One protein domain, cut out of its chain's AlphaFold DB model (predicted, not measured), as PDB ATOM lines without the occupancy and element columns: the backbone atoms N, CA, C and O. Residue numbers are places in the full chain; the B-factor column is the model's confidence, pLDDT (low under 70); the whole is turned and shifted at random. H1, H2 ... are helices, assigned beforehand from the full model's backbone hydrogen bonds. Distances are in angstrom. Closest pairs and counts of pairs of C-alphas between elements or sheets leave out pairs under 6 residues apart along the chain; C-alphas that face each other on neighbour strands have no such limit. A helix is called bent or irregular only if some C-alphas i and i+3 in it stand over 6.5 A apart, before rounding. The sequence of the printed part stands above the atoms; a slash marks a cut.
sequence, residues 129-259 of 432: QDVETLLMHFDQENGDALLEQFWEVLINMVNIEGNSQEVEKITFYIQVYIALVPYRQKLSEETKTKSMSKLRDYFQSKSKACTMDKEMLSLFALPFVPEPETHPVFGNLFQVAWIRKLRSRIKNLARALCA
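Overview. This is residues 129 to 259 of the 432 residues of the protein "LisH domain-containing protein ARMC9" of Orchesella cincta (UniProt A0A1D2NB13). Four helices, H1, H2, H3 and H7, make an up-and-down bundle, each running against the one before it in the chain, with H3 through the middle of the whole domain. H4 packs on H3 on the side away from H7, while the short H5 is near H3 and the four-residue H6 comes just before H7. The four touch in a ring, H1 with H2, H2 only just with H3, H3 with H7 and H7 with H1; H7 crosses H3 at 40 degrees, and H1 and H3 are apart. The printed part has 131 residues with seven named helices, H1 to H7 in order, and no named strand; its class is all helix. It is compact, with a radius of gyration of the C-alphas of 14.5 A, and spans 41 by 32 by 24 A.

Arrangement. Begin with the hub, H3, residues 165 to 184, which has a kink of 28 degrees near residue 178 and is irregular, C-alphas 179 and 182 being 7.1 A apart. With its residues 175 to 183 it touches H4, residues 189 to 206, in a hairpin at a shallow tilt of 14 degrees, opposite ways; the closest C-alphas, of Ala 179 and Ser 195, are 5.1 A apart. H7, residues 240 to 258, touches H3 at a steep tilt of 40 degrees, opposite ways, the closest C-alphas being those of Ile 170 and Ile 250, 6.9 A apart. H2, residues 145 to 157, only just touches H3, with 3 pairs of C-alphas within 8 A, the closest those of Glu 148 and Gln 175 at 7.8 A. H1, residues 129 to 139, touches H7 at a shallow tilt of 13 degrees, opposite ways, with the C-alphas of Val 131 and Ala 254 closest at 6.0 A. H1 and H2 form a hairpin, its closest C-alphas, of His 137 and Leu 147, 6.0 A apart. H6, residues 235 to 238, only just touches H3, with 3 pairs within 8 A, closest at Arg 184 and Phe 238, whose C-alphas are 7.2 A apart. H5, residues 214 to 219, is near H3 but touches no helix. In H1, H2, H4 and H7 every O i to N i+4 pair is within hydrogen-bond range; H3 has 14 of 16, H5 has 0 of 2 but 2 of 3 O i to N i+3 pairs, and H6 is too short for an O i to N i+4 pair.

Along the chain. Find C-alpha 165 at (21.876, -56.035, -44.751); from there H3 runs 28.1 A to C-alpha 184 at (-3.318, -47.699, -35.452). H4 is 25.7 A long and H7 26.3 A, ending at C-alpha 258, (25.374, -54.632, -27.152). H2 measures 18.1 A, H1 15.0 A, H5 9.3 A and H6 5.6 A.

Size, cuts and confidence. Look for the two C-alphas farthest apart at Pro 226 and Ala 259, 41.9 A. The printed part has no cut. The link from H5 to H6, residues 220 to 234, is long. The mean pLDDT of the printed part is 78.5, and 31 residues are under 70, among them residues 156 to 164 and 207 to 213.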
ATOM      1  N   GLN A 129      20.988 -51.199 -21.173       64.31
ATOM      2  CA  GLN A 129      20.034 -50.170 -20.755       64.31
ATOM      3  C   GLN A 129      19.538 -49.312 -21.931       64.31
ATOM      4  O   GLN A 129      18.363 -48.936 -21.972       64.31
ATOM      5  N   ASP A 130      20.392 -49.035 -22.916       68.00
ATOM      6  CA  ASP A 130      20.016 -48.281 -24.116       68.00
ATOM      7  C   ASP A 130      19.082 -49.111 -25.001       68.00
ATOM      8  O   ASP A 130      18.088 -48.603 -25.520       68.00
ATOM      9  N   VAL A 131      19.317 -50.426 -25.099       71.44
ATOM     10  CA  VAL A 131      18.404 -51.351 -25.794       71.44
ATOM     11  C   VAL A 131      17.047 -51.405 -25.119       71.44
ATOM     12  O   VAL A 131      16.015 -51.399 -25.790       71.44
ATOM     13  N   GLU A 132      17.022 -51.479 -23.793       75.00
ATOM     14  CA  GLU A 132      15.770 -51.468 -23.043       75.00
ATOM     15  C   GLU A 132      15.024 -50.147 -23.222       75.00
ATOM     16  O   GLU A 132      13.807 -50.160 -23.410       75.00
ATOM     17  N   THR A 133      15.749 -49.031 -23.292       74.56
ATOM     18  CA  THR A 133      15.189 -47.705 -23.579       74.56
ATOM     19  C   THR A 133      14.606 -47.631 -24.997       74.56
ATOM     20  O   THR A 133      13.464 -47.198 -25.160       74.56
ATOM     21  N   LEU A 134      15.306 -48.145 -26.020       76.31
ATOM     22  CA  LEU A 134      14.780 -48.259 -27.392       76.31
ATOM     23  C   LEU A 134      13.484 -49.073 -27.428       76.31
ATOM     24  O   LEU A 134      12.501 -48.684 -28.060       76.31
ATOM     25  N   LEU A 135      13.486 -50.229 -26.767       80.56
ATOM     26  CA  LEU A 135      12.339 -51.128 -26.754       80.56
ATOM     27  C   LEU A 135      11.162 -50.538 -25.979       80.56
ATOM     28  O   LEU A 135      10.022 -50.721 -26.394       80.56
ATOM     29  N   MET A 136      11.429 -49.796 -24.906       79.62
ATOM     30  CA  MET A 136      10.415 -49.033 -24.191       79.62
ATOM     31  C   MET A 136       9.774 -47.988 -25.112       79.62
ATOM     32  O   MET A 136       8.549 -47.909 -25.165       79.62
ATOM     33  N   HIS A 137      10.564 -47.232 -25.880       75.38
ATOM     34  CA  HIS A 137      10.024 -46.279 -26.855       75.38
ATOM     35  C   HIS A 137       9.208 -46.965 -27.955       75.38
ATOM     36  O   HIS A 137       8.163 -46.454 -28.351       75.38
ATOM     37  N   PHE A 138       9.638 -48.143 -28.413       80.06
ATOM     38  CA  PHE A 138       8.871 -48.938 -29.371       80.06
ATOM     39  C   PHE A 138       7.508 -49.372 -28.801       80.06
ATOM     40  O   PHE A 138       6.493 -49.288 -29.495       80.06
ATOM     41  N   ASP A 139       7.487 -49.806 -27.536       79.31
ATOM     42  CA  ASP A 139       6.302 -50.334 -26.846       79.31
ATOM     43  C   ASP A 139       5.299 -49.250 -26.425       79.31
ATOM     44  O   ASP A 139       4.123 -49.548 -26.230       79.31
ATOM     45  N   GLN A 140       5.725 -47.989 -26.313       74.62
ATOM     46  CA  GLN A 140       4.848 -46.871 -25.949       74.62
ATOM     47  C   GLN A 140       3.831 -46.500 -27.046       74.62
ATOM     48  O   GLN A 140       3.021 -45.604 -26.826       74.62
ATOM     49  N   GLU A 141       3.873 -47.154 -28.217       62.56
ATOM     50  CA  GLU A 141       3.036 -46.906 -29.409       62.56
ATOM     51  C   GLU A 141       2.982 -45.445 -29.882       62.56
ATOM     52  O   GLU A 141       2.263 -45.128 -30.823       62.56
ATOM     53  N   ASN A 142       3.777 -44.553 -29.299       61.62
ATOM     54  CA  ASN A 142       3.954 -43.193 -29.758       61.62
ATOM     55  C   ASN A 142       4.951 -43.259 -30.907       61.62
ATOM     56  O   ASN A 142       6.123 -43.552 -30.697       61.62
ATOM     57  N   GLY A 143       4.469 -43.047 -32.132       55.88
ATOM     58  CA  GLY A 143       5.257 -42.988 -33.368       55.88
ATOM     59  C   GLY A 143       6.114 -41.734 -33.382       55.88
ATOM     60  O   GLY A 143       5.933 -40.849 -34.215       55.88
ATOM     61  N   ASP A 144       6.953 -41.624 -32.366       64.06
ATOM     62  CA  ASP A 144       7.648 -40.425 -31.984       64.06
ATOM     63  C   ASP A 144       8.930 -40.315 -32.803       64.06
ATOM     64  O   ASP A 144       9.623 -41.305 -33.057       64.06
ATOM     65  N   ALA A 145       9.264 -39.080 -33.164       65.00
ATOM     66  CA  ALA A 145      10.568 -38.725 -33.700       65.00
ATOM     67  C   ALA A 145      11.700 -39.210 -32.779       65.00
ATOM     68  O   ALA A 145      12.805 -39.434 -33.255       65.00
ATOM     69  N   LEU A 146      11.419 -39.424 -31.488       66.81
ATOM     70  CA  LEU A 146      12.350 -40.028 -30.538       66.81
ATOM     71  C   LEU A 146      12.775 -41.454 -30.911       66.81
ATOM     72  O   LEU A 146      13.952 -41.759 -30.773       66.81
ATOM     73  N   LEU A 147      11.880 -42.319 -31.409       73.19
ATOM     74  CA  LEU A 147      12.263 -43.681 -31.818       73.19
ATOM     75  C   LEU A 147      13.219 -43.639 -33.016       73.19
ATOM     76  O   LEU A 147      14.209 -44.363 -33.044       73.19
ATOM     77  N   GLU A 148      12.923 -42.773 -33.986       70.81
ATOM     78  CA  GLU A 148      13.759 -42.549 -35.167       70.81
ATOM     79  C   GLU A 148      15.118 -41.953 -34.780       70.81
ATOM     80  O   GLU A 148      16.153 -42.498 -35.142       70.81
ATOM     81  N   GLN A 149      15.129 -40.890 -33.973       71.00
ATOM     82  CA  GLN A 149      16.357 -40.252 -33.495       71.00
ATOM     83  C   GLN A 149      17.214 -41.211 -32.674       71.00
ATOM     84  O   GLN A 149      18.422 -41.275 -32.880       71.00
ATOM     85  N   PHE A 150      16.603 -41.971 -31.764       68.56
ATOM     86  CA  PHE A 150      17.328 -42.930 -30.942       68.56
ATOM     87  C   PHE A 150      17.909 -44.056 -31.799       68.56
ATOM     88  O   PHE A 150      19.067 -44.416 -31.627       68.56
ATOM     89  N   TRP A 151      17.151 -44.566 -32.773       77.69
ATOM     90  CA  TRP A 151      17.642 -45.568 -33.716       77.69
ATOM     91  C   TRP A 151      18.835 -45.073 -34.549       77.69
ATOM     92  O   TRP A 151      19.838 -45.777 -34.655       77.69
ATOM     93  N   GLU A 152      18.764 -43.853 -35.084       75.12
ATOM     94  CA  GLU A 152      19.873 -43.243 -35.828       75.12
ATOM     95  C   GLU A 152      21.108 -43.042 -34.938       75.12
ATOM     96  O   GLU A 152      22.230 -43.326 -35.353       75.12
ATOM     97  N   VAL A 153      20.921 -42.604 -33.689       68.69
ATOM     98  CA  VAL A 153      22.016 -42.473 -32.716       68.69
ATOM     99  C   VAL A 153      22.664 -43.829 -32.435       68.69
ATOM    100  O   VAL A 153      23.887 -43.927 -32.500       68.69
ATOM    101  N   LEU A 154      21.871 -44.880 -32.208       68.06
ATOM    102  CA  LEU A 154      22.388 -46.231 -31.974       68.06
ATOM    103  C   LEU A 154      23.199 -46.756 -33.164       68.06
ATOM    104  O   LEU A 154      24.282 -47.299 -32.970       68.06
ATOM    105  N   ILE A 155      22.712 -46.588 -34.396       71.19
ATOM    106  CA  ILE A 155      23.451 -47.032 -35.589       71.19
ATOM    107  C   ILE A 155      24.772 -46.269 -35.732       71.19
ATOM    108  O   ILE A 155      25.802 -46.879 -36.020       71.19
ATOM    109  N   ASN A 156      24.754 -44.953 -35.508       68.19
ATOM    110  CA  ASN A 156      25.944 -44.113 -35.634       68.19
ATOM    111  C   ASN A 156      26.990 -44.407 -34.544       68.19
ATOM    112  O   ASN A 156      28.184 -44.355 -34.827       68.19
ATOM    113  N   MET A 157      26.563 -44.760 -33.327       58.62
ATOM    114  CA  MET A 157      27.465 -45.130 -32.226       58.62
ATOM    115  C   MET A 157      28.259 -46.407 -32.510       58.62
ATOM    116  O   MET A 157      29.416 -46.513 -32.117       58.62
ATOM    117  N   VAL A 158      27.670 -47.372 -33.216       58.94
ATOM    118  CA  VAL A 158      28.292 -48.692 -33.427       58.94
ATOM    119  C   VAL A 158      29.359 -48.673 -34.530       58.94
ATOM    120  O   VAL A 158      30.081 -49.654 -34.681       58.94
ATOM    121  N   ASN A 159      29.503 -47.570 -35.279       54.12
ATOM    122  CA  ASN A 159      30.373 -47.453 -36.458       54.12
ATOM    123  C   ASN A 159      30.339 -48.734 -37.310       54.12
ATOM    124  O   ASN A 159      31.354 -49.411 -37.485       54.12
ATOM    125  N   ILE A 160      29.139 -49.112 -37.771       57.84
ATOM    126  CA  ILE A 160      28.918 -50.297 -38.611       57.84
ATOM    127  C   ILE A 160      29.515 -50.018 -40.002       57.84
ATOM    128  O   ILE A 160      28.808 -49.760 -40.976       57.84
ATOM    129  N   GLU A 161      30.845 -50.007 -40.087       43.88
ATOM    130  CA  GLU A 161      31.591 -50.034 -41.337       43.88
ATOM    131  C   GLU A 161      31.332 -51.387 -41.991       43.88
ATOM    132  O   GLU A 161      31.813 -52.428 -41.550       43.88
ATOM    133  N   GLY A 162      30.500 -51.377 -43.024       46.38
ATOM    134  CA  GLY A 162      30.063 -52.594 -43.690       46.38
ATOM    135  C   GLY A 162      28.579 -52.796 -43.478       46.38
ATOM    136  O   GLY A 162      28.121 -53.282 -42.452       46.38
ATOM    137  N   ASN A 163      27.841 -52.394 -44.500       50.62
ATOM    138  CA  ASN A 163      26.401 -52.436 -44.626       50.62
ATOM    139  C   ASN A 163      25.801 -53.797 -44.210       50.62
ATOM    140  O   ASN A 163      25.604 -54.678 -45.048       50.62
ATOM    141  N   SER A 164      25.531 -54.006 -42.917       68.69
ATOM    142  CA  SER A 164      24.838 -55.211 -42.473       68.69
ATOM    143  C   SER A 164      23.431 -55.134 -43.044       68.69
ATOM    144  O   SER A 164      22.609 -54.329 -42.604       68.69
ATOM    145  N   GLN A 165      23.161 -55.961 -44.054       74.44
ATOM    146  CA  GLN A 165      21.876 -56.035 -44.751       74.44
ATOM    147  C   GLN A 165      20.694 -56.137 -43.767       74.44
ATOM    148  O   GLN A 165      19.601 -55.644 -44.039       74.44
ATOM    149  N   GLU A 166      20.916 -56.736 -42.594       77.12
ATOM    150  CA  GLU A 166      19.914 -56.854 -41.537       77.12
ATOM    151  C   GLU A 166      19.633 -55.520 -40.819       77.12
ATOM    152  O   GLU A 166      18.478 -55.244 -40.491       77.12
ATOM    153  N   VAL A 167      20.640 -54.659 -40.631       79.00
ATOM    154  CA  VAL A 167      20.483 -53.311 -40.052       79.00
ATOM    155  C   VAL A 167      19.687 -52.421 -40.998       79.00
ATOM    156  O   VAL A 167      18.720 -51.789 -40.569       79.00
ATOM    157  N   GLU A 168      20.010 -52.422 -42.293       79.50
ATOM    158  CA  GLU A 168      19.226 -51.691 -43.296       79.50
ATOM    159  C   GLU A 168      17.784 -52.196 -43.359       79.50
ATOM    160  O   GLU A 168      16.836 -51.406 -43.363       79.50
ATOM    161  N   LYS A 169      17.606 -53.522 -43.356       84.06
ATOM    162  CA  LYS A 169      16.286 -54.153 -43.404       84.06
ATOM    163  C   LYS A 169      15.450 -53.795 -42.175       84.06
ATOM    164  O   LYS A 169      14.276 -53.455 -42.319       84.06
ATOM    165  N   ILE A 170      16.024 -53.837 -40.973       85.00
ATOM    166  CA  ILE A 170      15.327 -53.437 -39.741       85.00
ATOM    167  C   ILE A 170      15.026 -51.936 -39.745       85.00
ATOM    168  O   ILE A 170      13.895 -51.565 -39.440       85.00
ATOM    169  N   THR A 171      15.969 -51.096 -40.174       85.94
ATOM    170  CA  THR A 171      15.768 -49.641 -40.307       85.94
ATOM    171  C   THR A 171      14.583 -49.333 -41.217       85.94
ATOM    172  O   THR A 171      13.696 -48.560 -40.860       85.94
ATOM    173  N   PHE A 172      14.500 -50.005 -42.365       87.38
ATOM    174  CA  PHE A 172      13.369 -49.868 -43.276       87.38
ATOM    175  C   PHE A 172      12.040 -50.270 -42.622       87.38
ATOM    176  O   PHE A 172      11.044 -49.558 -42.750       87.38
ATOM    177  N   TYR A 173      11.997 -51.390 -41.892       88.81
ATOM    178  CA  TYR A 173      10.771 -51.801 -41.201       88.81
ATOM    179  C   TYR A 173      10.390 -50.871 -40.045       88.81
ATOM    180  O   TYR A 173       9.197 -50.716 -39.791       88.81
ATOM    181  N   ILE A 174      11.353 -50.236 -39.370       88.25
ATOM    182  CA  ILE A 174      11.089 -49.190 -38.370       88.25
ATOM    183  C   ILE A 174      10.418 -47.987 -39.036       88.25
ATOM    184  O   ILE A 174       9.395 -47.518 -38.545       88.25
ATOM    185  N   GLN A 175      10.915 -47.548 -40.193       88.25
ATOM    186  CA  GLN A 175      10.313 -46.445 -40.949       88.25
ATOM    187  C   GLN A 175       8.875 -46.766 -41.380       88.25
ATOM    188  O   GLN A 175       7.965 -45.955 -41.202       88.25
ATOM    189  N   VAL A 176       8.628 -47.995 -41.842       90.62
ATOM    190  CA  VAL A 176       7.265 -48.484 -42.110       90.62
ATOM    191  C   VAL A 176       6.423 -48.513 -40.830       90.62
ATOM    192  O   VAL A 176       5.278 -48.069 -40.840       90.62
ATOM    193  N   TYR A 177       6.962 -49.004 -39.712       90.81
ATOM    194  CA  TYR A 177       6.244 -49.048 -38.436       90.81
ATOM    195  C   TYR A 177       5.791 -47.657 -37.997       90.81
ATOM    196  O   TYR A 177       4.601 -47.495 -37.710       90.81
ATOM    197  N   ILE A 178       6.701 -46.678 -37.997       88.56
ATOM    198  CA  ILE A 178       6.435 -45.278 -37.638       88.56
ATOM    199  C   ILE A 178       5.357 -44.701 -38.557       88.56
ATOM    200  O   ILE A 178       4.385 -44.118 -38.073       88.56
ATOM    201  N   ALA A 179       5.460 -44.947 -39.868       90.31
ATOM    202  CA  ALA A 179       4.486 -44.465 -40.840       90.31
ATOM    203  C   ALA A 179       3.052 -44.949 -40.552       90.31
ATOM    204  O   ALA A 179       2.083 -44.222 -40.793       90.31
ATOM    205  N   LEU A 180       2.930 -46.160 -40.002       90.44
ATOM    206  CA  LEU A 180       1.665 -46.821 -39.684       90.44
ATOM    207  C   LEU A 180       1.117 -46.513 -38.281       90.44
ATOM    208  O   LEU A 180      -0.026 -46.872 -37.995       90.44
ATOM    209  N   VAL A 181       1.870 -45.847 -37.398       88.69
ATOM    210  CA  VAL A 181       1.363 -45.495 -36.057       88.69
ATOM    211  C   VAL A 181       0.097 -44.621 -36.112       88.69
ATOM    212  O   VAL A 181      -0.871 -44.976 -35.437       88.69
ATOM    213  N   PRO A 182       0.016 -43.553 -36.936       88.50
ATOM    214  CA  PRO A 182      -1.186 -42.717 -37.019       88.50
ATOM    215  C   PRO A 182      -2.457 -43.471 -37.421       88.50
ATOM    216  O   PRO A 182      -3.557 -43.073 -37.043       88.50
ATOM    217  N   TYR A 183      -2.310 -44.559 -38.175       88.38
ATOM    218  CA  TYR A 183      -3.411 -45.431 -38.579       88.38
ATOM    219  C   TYR A 183      -3.911 -46.254 -37.384       88.38
ATOM    220  O   TYR A 183      -5.081 -46.159 -37.015       88.38
ATOM    221  N   ARG A 184      -2.996 -46.921 -36.665       86.00
ATOM    222  CA  ARG A 184      -3.318 -47.699 -35.452       86.00
ATOM    223  C   ARG A 184      -3.932 -46.849 -34.337       86.00
ATOM    224  O   ARG A 184      -4.890 -47.277 -33.697       86.00
ATOM    225  N   GLN A 185      -3.426 -45.632 -34.147       85.38
ATOM    226  CA  GLN A 185      -3.941 -44.673 -33.164       85.38
ATOM    227  C   GLN A 185      -5.202 -43.924 -33.632       85.38
ATOM    228  O   GLN A 185      -5.751 -43.128 -32.872       85.38
ATOM    229  N   LYS A 186      -5.676 -44.160 -34.865       85.31
ATOM    230  CA  LYS A 186      -6.828 -43.469 -35.471       85.31
ATOM    231  C   LYS A 186      -6.716 -41.941 -35.392       85.31
ATOM    232  O   LYS A 186      -7.687 -41.250 -35.083       85.31
ATOM    233  N   LEU A 187      -5.522 -41.418 -35.674       86.81
ATOM    234  CA  LEU A 187      -5.265 -39.978 -35.731       86.81
ATOM    235  C   LEU A 187      -5.936 -39.340 -36.959       86.81
ATOM    236  O   LEU A 187      -6.512 -40.023 -37.807       86.81
ATOM    237  N   SER A 188      -5.852 -38.010 -37.064       89.50
ATOM    238  CA  SER A 188      -6.433 -37.260 -38.180       89.50
ATOM    239  C   SER A 188      -5.861 -37.682 -39.541       89.50
ATOM    240  O   SER A 188      -4.686 -38.041 -39.657       89.50
ATOM    241  N   GLU A 189      -6.675 -37.567 -40.596       88.00
ATOM    242  CA  GLU A 189      -6.253 -37.839 -41.981       88.00
ATOM    243  C   GLU A 189      -5.064 -36.978 -42.426       88.00
ATOM    244  O   GLU A 189      -4.195 -37.438 -43.166       88.00
ATOM    245  N   GLU A 190      -4.958 -35.750 -41.913       88.62
ATOM    246  CA  GLU A 190      -3.795 -34.888 -42.141       88.62
ATOM    247  C   GLU A 190      -2.508 -35.529 -41.600       88.62
ATOM    248  O   GLU A 190      -1.483 -35.569 -42.286       88.62
ATOM    249  N   THR A 191      -2.568 -36.101 -40.392       87.12
ATOM    250  CA  THR A 191      -1.421 -36.765 -39.758       87.12
ATOM    251  C   THR A 191      -1.039 -38.034 -40.518       87.12
ATOM    252  O   THR A 191       0.143 -38.256 -40.783       87.12
ATOM    253  N   LYS A 192      -2.027 -38.834 -40.939       88.88
ATOM    254  CA  LYS A 192      -1.815 -40.029 -41.774       88.88
ATOM    255  C   LYS A 192      -1.160 -39.686 -43.114       88.88
ATOM    256  O   LYS A 192      -0.175 -40.318 -43.494       88.88
ATOM    257  N   THR A 193      -1.651 -38.644 -43.785       88.56
ATOM    258  CA  THR A 193      -1.118 -38.167 -45.073       88.56
ATOM    259  C   THR A 193       0.318 -37.672 -44.926       88.56
ATOM    260  O   THR A 193       1.192 -38.036 -45.715       88.56
ATOM    261  N   LYS A 194       0.598 -36.890 -43.876       89.44
ATOM    262  CA  LYS A 194       1.951 -36.407 -43.567       89.44
ATOM    263  C   LYS A 194       2.915 -37.563 -43.300       89.44
ATOM    264  O   LYS A 194       4.044 -37.538 -43.786       89.44
ATOM    265  N   SER A 195       2.462 -38.578 -42.568       88.00
ATOM    266  CA  SER A 195       3.233 -39.787 -42.272       88.00
ATOM    267  C   SER A 195       3.590 -40.571 -43.540       88.00
ATOM    268  O   SER A 195       4.753 -40.902 -43.765       88.00
ATOM    269  N   MET A 196       2.616 -40.782 -44.435       90.56
ATOM    270  CA  MET A 196       2.850 -41.452 -45.719       90.56
ATOM    271  C   MET A 196       3.729 -40.632 -46.667       90.56
ATOM    272  O   MET A 196       4.559 -41.204 -47.372       90.56
ATOM    273  N   SER A 197       3.622 -39.299 -46.656       89.56
ATOM    274  CA  SER A 197       4.528 -38.435 -47.425       89.56
ATOM    275  C   SER A 197       5.976 -38.582 -46.955       89.56
ATOM    276  O   SER A 197       6.861 -38.747 -47.787       89.56
ATOM    277  N   LYS A 198       6.221 -38.591 -45.638       89.19
ATOM    278  CA  LYS A 198       7.568 -38.823 -45.090       89.19
ATOM    279  C   LYS A 198       8.120 -40.188 -45.496       89.19
ATOM    280  O   LYS A 198       9.261 -40.275 -45.939       89.19
ATOM    281  N   LEU A 199       7.296 -41.236 -45.405       90.06
ATOM    282  CA  LEU A 199       7.690 -42.584 -45.823       90.06
ATOM    283  C   LEU A 199       8.047 -42.633 -47.315       90.06
ATOM    284  O   LEU A 199       9.038 -43.252 -47.699       90.06
ATOM    285  N   ARG A 200       7.267 -41.952 -48.161       89.75
ATOM    286  CA  ARG A 200       7.551 -41.829 -49.596       89.75
ATOM    287  C   ARG A 200       8.904 -41.165 -49.839       89.75
ATOM    288  O   ARG A 200       9.685 -41.670 -50.642       89.75
ATOM    289  N   ASP A 201       9.175 -40.053 -49.168       89.62
ATOM    290  CA  ASP A 201      10.417 -39.301 -49.355       89.62
ATOM    291  C   ASP A 201      11.627 -40.138 -48.875       89.62
ATOM    292  O   ASP A 201      12.647 -40.220 -49.567       89.62
ATOM    293  N   TYR A 202      11.472 -40.886 -47.773       87.75
ATOM    294  CA  TYR A 202      12.453 -41.879 -47.320       87.75
ATOM    295  C   TYR A 202      12.710 -42.955 -48.392       87.75
ATOM    296  O   TYR A 202      13.858 -43.177 -48.789       87.75
ATOM    297  N   PHE A 203      11.660 -43.572 -48.943       87.31
ATOM    298  CA  PHE A 203      11.784 -44.572 -50.011       87.31
ATOM    299  C   PHE A 203      12.477 -44.030 -51.263       87.31
ATOM    300  O   PHE A 203      13.302 -44.728 -51.853       87.31
ATOM    301  N   GLN A 204      12.209 -42.783 -51.652       84.81
ATOM    302  CA  GLN A 204      12.889 -42.150 -52.784       84.81
ATOM    303  C   GLN A 204      14.393 -42.002 -52.534       84.81
ATOM    304  O   GLN A 204      15.185 -42.338 -53.420       84.81
ATOM    305  N   SER A 205      14.795 -41.601 -51.324       82.75
ATOM    306  CA  SER A 205      16.213 -41.476 -50.959       82.75
ATOM    307  C   SER A 205      16.960 -42.819 -50.895       82.75
ATOM    308  O   SER A 205      18.137 -42.881 -51.246       82.75
ATOM    309  N   LYS A 206      16.280 -43.916 -50.526       73.25
ATOM    310  CA  LYS A 206      16.860 -45.271 -50.418       73.25
ATOM    311  C   LYS A 206      16.699 -46.144 -51.675       73.25
ATOM    312  O   LYS A 206      17.256 -47.242 -51.731       73.25
ATOM    313  N   SER A 207      16.000 -45.657 -52.705       60.06
ATOM    314  CA  SER A 207      15.627 -46.409 -53.920       60.06
ATOM    315  C   SER A 207      16.793 -46.994 -54.738       60.06
ATOM    316  O   SER A 207      16.574 -47.912 -55.523       60.06
ATOM    317  N   LYS A 208      18.031 -46.517 -54.544       57.22
ATOM    318  CA  LYS A 208      19.232 -47.056 -55.211       57.22
ATOM    319  C   LYS A 208      19.947 -48.173 -54.434       57.22
ATOM    320  O   LYS A 208      20.732 -48.889 -55.043       57.22
ATOM    321  N   ALA A 209      19.692 -48.320 -53.130       55.47
ATOM    322  CA  ALA A 209      20.401 -49.260 -52.247       55.47
ATOM    323  C   ALA A 209      19.539 -50.463 -51.809       55.47
ATOM    324  O   ALA A 209      20.056 -51.544 -51.563       55.47
ATOM    325  N   CYS A 210      18.213 -50.295 -51.747       55.38
ATOM    326  CA  CYS A 210      17.296 -51.235 -51.089       55.38
ATOM    327  C   CYS A 210      16.635 -52.273 -52.032       55.38
ATOM    328  O   CYS A 210      15.701 -52.975 -51.649       55.38
ATOM    329  N   THR A 211      17.082 -52.375 -53.287       53.66
ATOM    330  CA  THR A 211      16.423 -53.131 -54.376       53.66
ATOM    331  C   THR A 211      16.578 -54.655 -54.312       53.66
ATOM    332  O   THR A 211      16.050 -55.352 -55.176       53.66
ATOM    333  N   MET A 212      17.288 -55.190 -53.314       55.62
ATOM    334  CA  MET A 212      17.698 -56.601 -53.286       55.62
ATOM    335  C   MET A 212      16.681 -57.564 -52.641       55.62
ATOM    336  O   MET A 212      16.840 -58.773 -52.794       55.62
ATOM    337  N   ASP A 213      15.629 -57.085 -51.958       68.50
ATOM    338  CA  ASP A 213      14.635 -57.958 -51.304       68.50
ATOM    339  C   ASP A 213      13.213 -57.777 -51.872       68.50
ATOM    340  O   ASP A 213      12.610 -56.699 -51.821       68.50
ATOM    341  N   LYS A 214      12.654 -58.876 -52.395       72.31
ATOM    342  CA  LYS A 214      11.321 -58.947 -53.014       72.31
ATOM    343  C   LYS A 214      10.203 -58.544 -52.049       72.31
ATOM    344  O   LYS A 214       9.194 -57.994 -52.490       72.31
ATOM    345  N   GLU A 215      10.377 -58.781 -50.749       75.50
ATOM    346  CA  GLU A 215       9.395 -58.369 -49.740       75.50
ATOM    347  C   GLU A 215       9.363 -56.844 -49.566       75.50
ATOM    348  O   GLU A 215       8.284 -56.254 -49.488       75.50
ATOM    349  N   MET A 216      10.524 -56.185 -49.576       80.56
ATOM    350  CA  MET A 216      10.634 -54.732 -49.394       80.56
ATOM    351  C   MET A 216      10.111 -53.972 -50.613       80.56
ATOM    352  O   MET A 216       9.435 -52.958 -50.455       80.56
ATOM    353  N   LEU A 217      10.322 -54.509 -51.821       81.06
ATOM    354  CA  LEU A 217       9.782 -53.955 -53.069       81.06
ATOM    355  C   LEU A 217       8.257 -53.792 -53.031       81.06
ATOM    356  O   LEU A 217       7.736 -52.772 -53.477       81.06
ATOM    357  N   SER A 218       7.536 -54.756 -52.450       83.62
ATOM    358  CA  SER A 218       6.074 -54.665 -52.327       83.62
ATOM    359  C   SER A 218       5.619 -53.505 -51.430       83.62
ATOM    360  O   SER A 218       4.547 -52.938 -51.643       83.62
ATOM    361  N   LEU A 219       6.459 -53.095 -50.472       87.31
ATOM    362  CA  LEU A 219       6.169 -52.027 -49.517       87.31
ATOM    363  C   LEU A 219       6.360 -50.627 -50.112       87.31
ATOM    364  O   LEU A 219       5.772 -49.684 -49.594       87.31
ATOM    365  N   PHE A 220       7.061 -50.476 -51.243       87.81
ATOM    366  CA  PHE A 220       7.163 -49.185 -51.947       87.81
ATOM    367  C   PHE A 220       5.812 -48.664 -52.450       87.81
ATOM    368  O   PHE A 220       5.659 -47.461 -52.653       87.81
ATOM    369  N   ALA A 221       4.825 -49.546 -52.634       89.06
ATOM    370  CA  ALA A 221       3.469 -49.155 -53.006       89.06
ATOM    371  C   ALA A 221       2.649 -48.610 -51.819       89.06
ATOM    372  O   ALA A 221       1.654 -47.924 -52.043       89.06
ATOM    373  N   LEU A 222       3.069 -48.870 -50.571       90.19
ATOM    374  CA  LEU A 222       2.323 -48.526 -49.355       90.19
ATOM    375  C   LEU A 222       1.934 -47.034 -49.261       90.19
ATOM    376  O   LEU A 222       0.764 -46.773 -48.986       90.19
ATOM    377  N   PRO A 223       2.819 -46.051 -49.544       89.75
ATOM    378  CA  PRO A 223       2.474 -44.628 -49.446       89.75
ATOM    379  C   PRO A 223       1.419 -44.157 -50.452       89.75
ATOM    380  O   PRO A 223       0.875 -43.066 -50.305       89.75
ATOM    381  N   PHE A 224       1.166 -44.945 -51.498       88.81
ATOM    382  CA  PHE A 224       0.222 -44.620 -52.568       88.81
ATOM    383  C   PHE A 224      -1.140 -45.290 -52.371       88.81
ATOM    384  O   PHE A 224      -2.055 -45.057 -53.161       88.81
ATOM    385  N   VAL A 225      -1.286 -46.126 -51.339       89.19
ATOM    386  CA  VAL A 225      -2.541 -46.817 -51.041       89.19
ATOM    387  C   VAL A 225      -3.389 -45.944 -50.114       89.19
ATOM    388  O   VAL A 225      -2.939 -45.638 -49.012       89.19
ATOM    389  N   PRO A 226      -4.612 -45.552 -50.521       79.75
ATOM    390  CA  PRO A 226      -5.462 -44.666 -49.723       79.75
ATOM    391  C   PRO A 226      -5.931 -45.314 -48.412       79.75
ATOM    392  O   PRO A 226      -5.991 -44.647 -47.386       79.75
ATOM    393  N   GLU A 227      -6.209 -46.622 -48.425       85.44
ATOM    394  CA  GLU A 227      -6.603 -47.393 -47.241       85.44
ATOM    395  C   GLU A 227      -5.686 -48.613 -47.057       85.44
ATOM    396  O   GLU A 227      -5.999 -49.721 -47.499       85.44
ATOM    397  N   PRO A 228      -4.514 -48.443 -46.427       87.69
ATOM    398  CA  PRO A 228      -3.564 -49.539 -46.254       87.69
ATOM    399  C   PRO A 228      -4.072 -50.625 -45.286       87.69
ATOM    400  O   PRO A 228      -3.664 -51.778 -45.408       87.69
ATOM    401  N   GLU A 229      -4.981 -50.294 -44.361       85.31
ATOM    402  CA  GLU A 229      -5.528 -51.220 -43.352       85.31
ATOM    403  C   GLU A 229      -6.412 -52.322 -43.949       85.31
ATOM    404  O   GLU A 229      -6.391 -53.463 -43.485       85.31
ATOM    405  N   THR A 230      -7.185 -51.989 -44.985       86.94
ATOM    406  CA  THR A 230      -8.127 -52.901 -45.655       86.94
ATOM    407  C   THR A 230      -7.488 -53.620 -46.843       86.94
ATOM    408  O   THR A 230      -8.063 -54.561 -47.394       86.94
ATOM    409  N   HIS A 231      -6.278 -53.213 -47.230       88.69
ATOM    410  CA  HIS A 231      -5.600 -53.745 -48.399       88.69
ATOM    411  C   HIS A 231      -5.058 -55.168 -48.140       88.69
ATOM    412  O   HIS A 231      -4.289 -55.369 -47.196       88.69
ATOM    413  N   PRO A 232      -5.352 -56.162 -49.001       84.19
ATOM    414  CA  PRO A 232      -5.012 -57.572 -48.762       84.19
ATOM    415  C   PRO A 232      -3.504 -57.843 -48.657       84.19
ATOM    416  O   PRO A 232      -3.095 -58.816 -48.031       84.19
ATOM    417  N   VAL A 233      -2.674 -56.979 -49.248       84.19
ATOM    418  CA  VAL A 233      -1.206 -57.091 -49.185       84.19
ATOM    419  C   VAL A 233      -0.633 -56.475 -47.903       84.19
ATOM    420  O   VAL A 233       0.376 -56.960 -47.403       84.19
ATOM    421  N   PHE A 234      -1.264 -55.427 -47.359       88.75
ATOM    422  CA  PHE A 234      -0.698 -54.621 -46.267       88.75
ATOM    423  C   PHE A 234      -1.396 -54.822 -44.926       88.75
ATOM    424  O   PHE A 234      -0.838 -54.452 -43.895       88.75
ATOM    425  N   GLY A 235      -2.569 -55.461 -44.907       85.38
ATOM    426  CA  GLY A 235      -3.323 -55.723 -43.681       85.38
ATOM    427  C   GLY A 235      -2.517 -56.481 -42.619       85.38
ATOM    428  O   GLY A 235      -2.743 -56.303 -41.424       85.38
ATOM    429  N   ASN A 236      -1.517 -57.275 -43.023       89.00
ATOM    430  CA  ASN A 236      -0.608 -57.957 -42.099       89.00
ATOM    431  C   ASN A 236       0.277 -56.995 -41.275       89.00
ATOM    432  O   ASN A 236       0.600 -57.320 -40.134       89.00
ATOM    433  N   LEU A 237       0.622 -55.811 -41.793       89.75
ATOM    434  CA  LEU A 237       1.469 -54.812 -41.121       89.75
ATOM    435  C   LEU A 237       0.772 -54.171 -39.913       89.75
ATOM    436  O   LEU A 237       1.421 -53.636 -39.014       89.75
ATOM    437  N   PHE A 238      -0.558 -54.233 -39.884       88.81
ATOM    438  CA  PHE A 238      -1.382 -53.718 -38.791       88.81
ATOM    439  C   PHE A 238      -1.624 -54.763 -37.700       88.81
ATOM    440  O   PHE A 238      -2.126 -54.434 -36.627       88.81
ATOM    441  N   GLN A 239      -1.260 -56.025 -37.941       89.31
ATOM    442  CA  GLN A 239      -1.467 -57.096 -36.977       89.31
ATOM    443  C   GLN A 239      -0.419 -57.057 -35.864       89.31
ATOM    444  O   GLN A 239       0.779 -56.892 -36.097       89.31
ATOM    445  N   VAL A 240      -0.860 -57.360 -34.642       86.62
ATOM    446  CA  VAL A 240       0.015 -57.442 -33.459       86.62
ATOM    447  C   VAL A 240       1.139 -58.474 -33.647       86.62
ATOM    448  O   VAL A 240       2.232 -58.316 -33.108       86.62
ATOM    449  N   ALA A 241       0.907 -59.524 -34.441       88.94
ATOM    450  CA  ALA A 241       1.926 -60.520 -34.773       88.94
ATOM    451  C   ALA A 241       3.130 -59.907 -35.512       88.94
ATOM    452  O   ALA A 241       4.274 -60.221 -35.182       88.94
ATOM    453  N   TRP A 242       2.885 -59.003 -36.467       91.25
ATOM    454  CA  TRP A 242       3.947 -58.321 -37.204       91.25
ATOM    455  C   TRP A 242       4.731 -57.369 -36.297       91.25
ATOM    456  O   TRP A 242       5.961 -57.412 -36.286       91.25
ATOM    457  N   ILE A 243       4.031 -56.601 -35.457       88.69
ATOM    458  CA  ILE A 243       4.645 -55.679 -34.491       88.69
ATOM    459  C   ILE A 243       5.549 -56.440 -33.514       88.69
ATOM    460  O   ILE A 243       6.708 -56.075 -33.333       88.69
ATOM    461  N   ARG A 244       5.072 -57.556 -32.942       87.12
ATOM    462  CA  ARG A 244       5.890 -58.411 -32.060       87.12
ATOM    463  C   ARG A 244       7.109 -58.985 -32.775       87.12
ATOM    464  O   ARG A 244       8.189 -59.035 -32.187       87.12
ATOM    465  N   LYS A 245       6.958 -59.398 -34.038       88.88
ATOM    466  CA  LYS A 245       8.072 -59.902 -34.852       88.88
ATOM    467  C   LYS A 245       9.119 -58.812 -35.082       88.88
ATOM    468  O   LYS A 245      10.305 -59.077 -34.896       88.88
ATOM    469  N   LEU A 246       8.698 -57.596 -35.432       88.38
ATOM    470  CA  LEU A 246       9.596 -56.452 -35.597       88.38
ATOM    471  C   LEU A 246      10.304 -56.114 -34.282       88.38
ATOM    472  O   LEU A 246      11.529 -56.047 -34.252       88.38
ATOM    473  N   ARG A 247       9.558 -56.024 -33.177       87.81
ATOM    474  CA  ARG A 247      10.104 -55.794 -31.836       87.81
ATOM    475  C   ARG A 247      11.164 -56.829 -31.455       87.81
ATOM    476  O   ARG A 247      12.200 -56.480 -30.894       87.81
ATOM    477  N   SER A 248      10.922 -58.109 -31.747       85.06
ATOM    478  CA  SER A 248      11.889 -59.178 -31.480       85.06
ATOM    479  C   SER A 248      13.145 -59.041 -32.336       85.06
ATOM    480  O   SER A 248      14.233 -59.296 -31.835       85.06
ATOM    481  N   ARG A 249      13.017 -58.633 -33.604       85.38
ATOM    482  CA  ARG A 249      14.171 -58.396 -34.484       85.38
ATOM    483  C   ARG A 249      15.002 -57.209 -34.017       85.38
ATOM    484  O   ARG A 249      16.212 -57.350 -33.921       85.38
ATOM    485  N   ILE A 250      14.358 -56.104 -33.634       83.88
ATOM    486  CA  ILE A 250      15.027 -54.940 -33.035       83.88
ATOM    487  C   ILE A 250      15.757 -55.355 -31.758       83.88
ATOM    488  O   ILE A 250      16.941 -55.088 -31.621       83.88
ATOM    489  N   LYS A 251      15.082 -56.077 -30.854       83.06
ATOM    490  CA  LYS A 251      15.678 -56.580 -29.609       83.06
ATOM    491  C   LYS A 251      16.891 -57.471 -29.864       83.06
ATOM    492  O   LYS A 251      17.896 -57.323 -29.182       83.06
ATOM    493  N   ASN A 252      16.787 -58.404 -30.805       79.75
ATOM    494  CA  ASN A 252      17.864 -59.342 -31.110       79.75
ATOM    495  C   ASN A 252      19.043 -58.637 -31.777       79.75
ATOM    496  O   ASN A 252      20.175 -58.891 -31.386       79.75
ATOM    497  N   LEU A 253      18.778 -57.736 -32.729       77.44
ATOM    498  CA  LEU A 253      19.822 -56.946 -33.371       77.44
ATOM    499  C   LEU A 253      20.494 -56.035 -32.348       77.44
ATOM    500  O   LEU A 253      21.690 -56.147 -32.154       77.44
ATOM    501  N   ALA A 254      19.738 -55.209 -31.628       72.88
ATOM    502  CA  ALA A 254      20.284 -54.290 -30.636       72.88
ATOM    503  C   ALA A 254      21.073 -55.028 -29.540       72.88
ATOM    504  O   ALA A 254      22.158 -54.601 -29.181       72.88
ATOM    505  N   ARG A 255      20.617 -56.204 -29.087       70.62
ATOM    506  CA  ARG A 255      21.421 -57.062 -28.201       70.62
ATOM    507  C   ARG A 255      22.656 -57.645 -28.864       70.62
ATOM    508  O   ARG A 255      23.648 -57.806 -28.177       70.62
ATOM    509  N   ALA A 256      22.613 -57.989 -30.146       68.06
ATOM    510  CA  ALA A 256      23.806 -58.414 -30.869       68.06
ATOM    511  C   ALA A 256      24.813 -57.265 -31.028       68.06
ATOM    512  O   ALA A 256      26.005 -57.536 -31.095       68.06
ATOM    513  N   LEU A 257      24.334 -56.015 -31.051       65.88
ATOM    514  CA  LEU A 257      25.157 -54.804 -31.038       65.88
ATOM    515  C   LEU A 257      25.678 -54.447 -29.628       65.88
ATOM    516  O   LEU A 257      26.732 -53.833 -29.527       65.88
ATOM    517  N   CYS A 258      24.966 -54.829 -28.558       58.25
ATOM    518  CA  CYS A 258      25.374 -54.632 -27.152       58.25
ATOM    519  C   CYS A 258      26.187 -55.772 -26.560       58.25
ATOM    520  O   CYS A 258      26.943 -55.574 -25.614       58.25
ATOM    521  N   ALA A 259      25.990 -56.988 -27.065       48.41
ATOM    522  CA  ALA A 259      26.907 -58.063 -26.784       48.41
ATOM    523  C   ALA A 259      28.283 -57.573 -27.240       48.41
ATOM    524  O   ALA A 259      28.381 -56.957 -28.307       48.41
TER     525      ALA A 259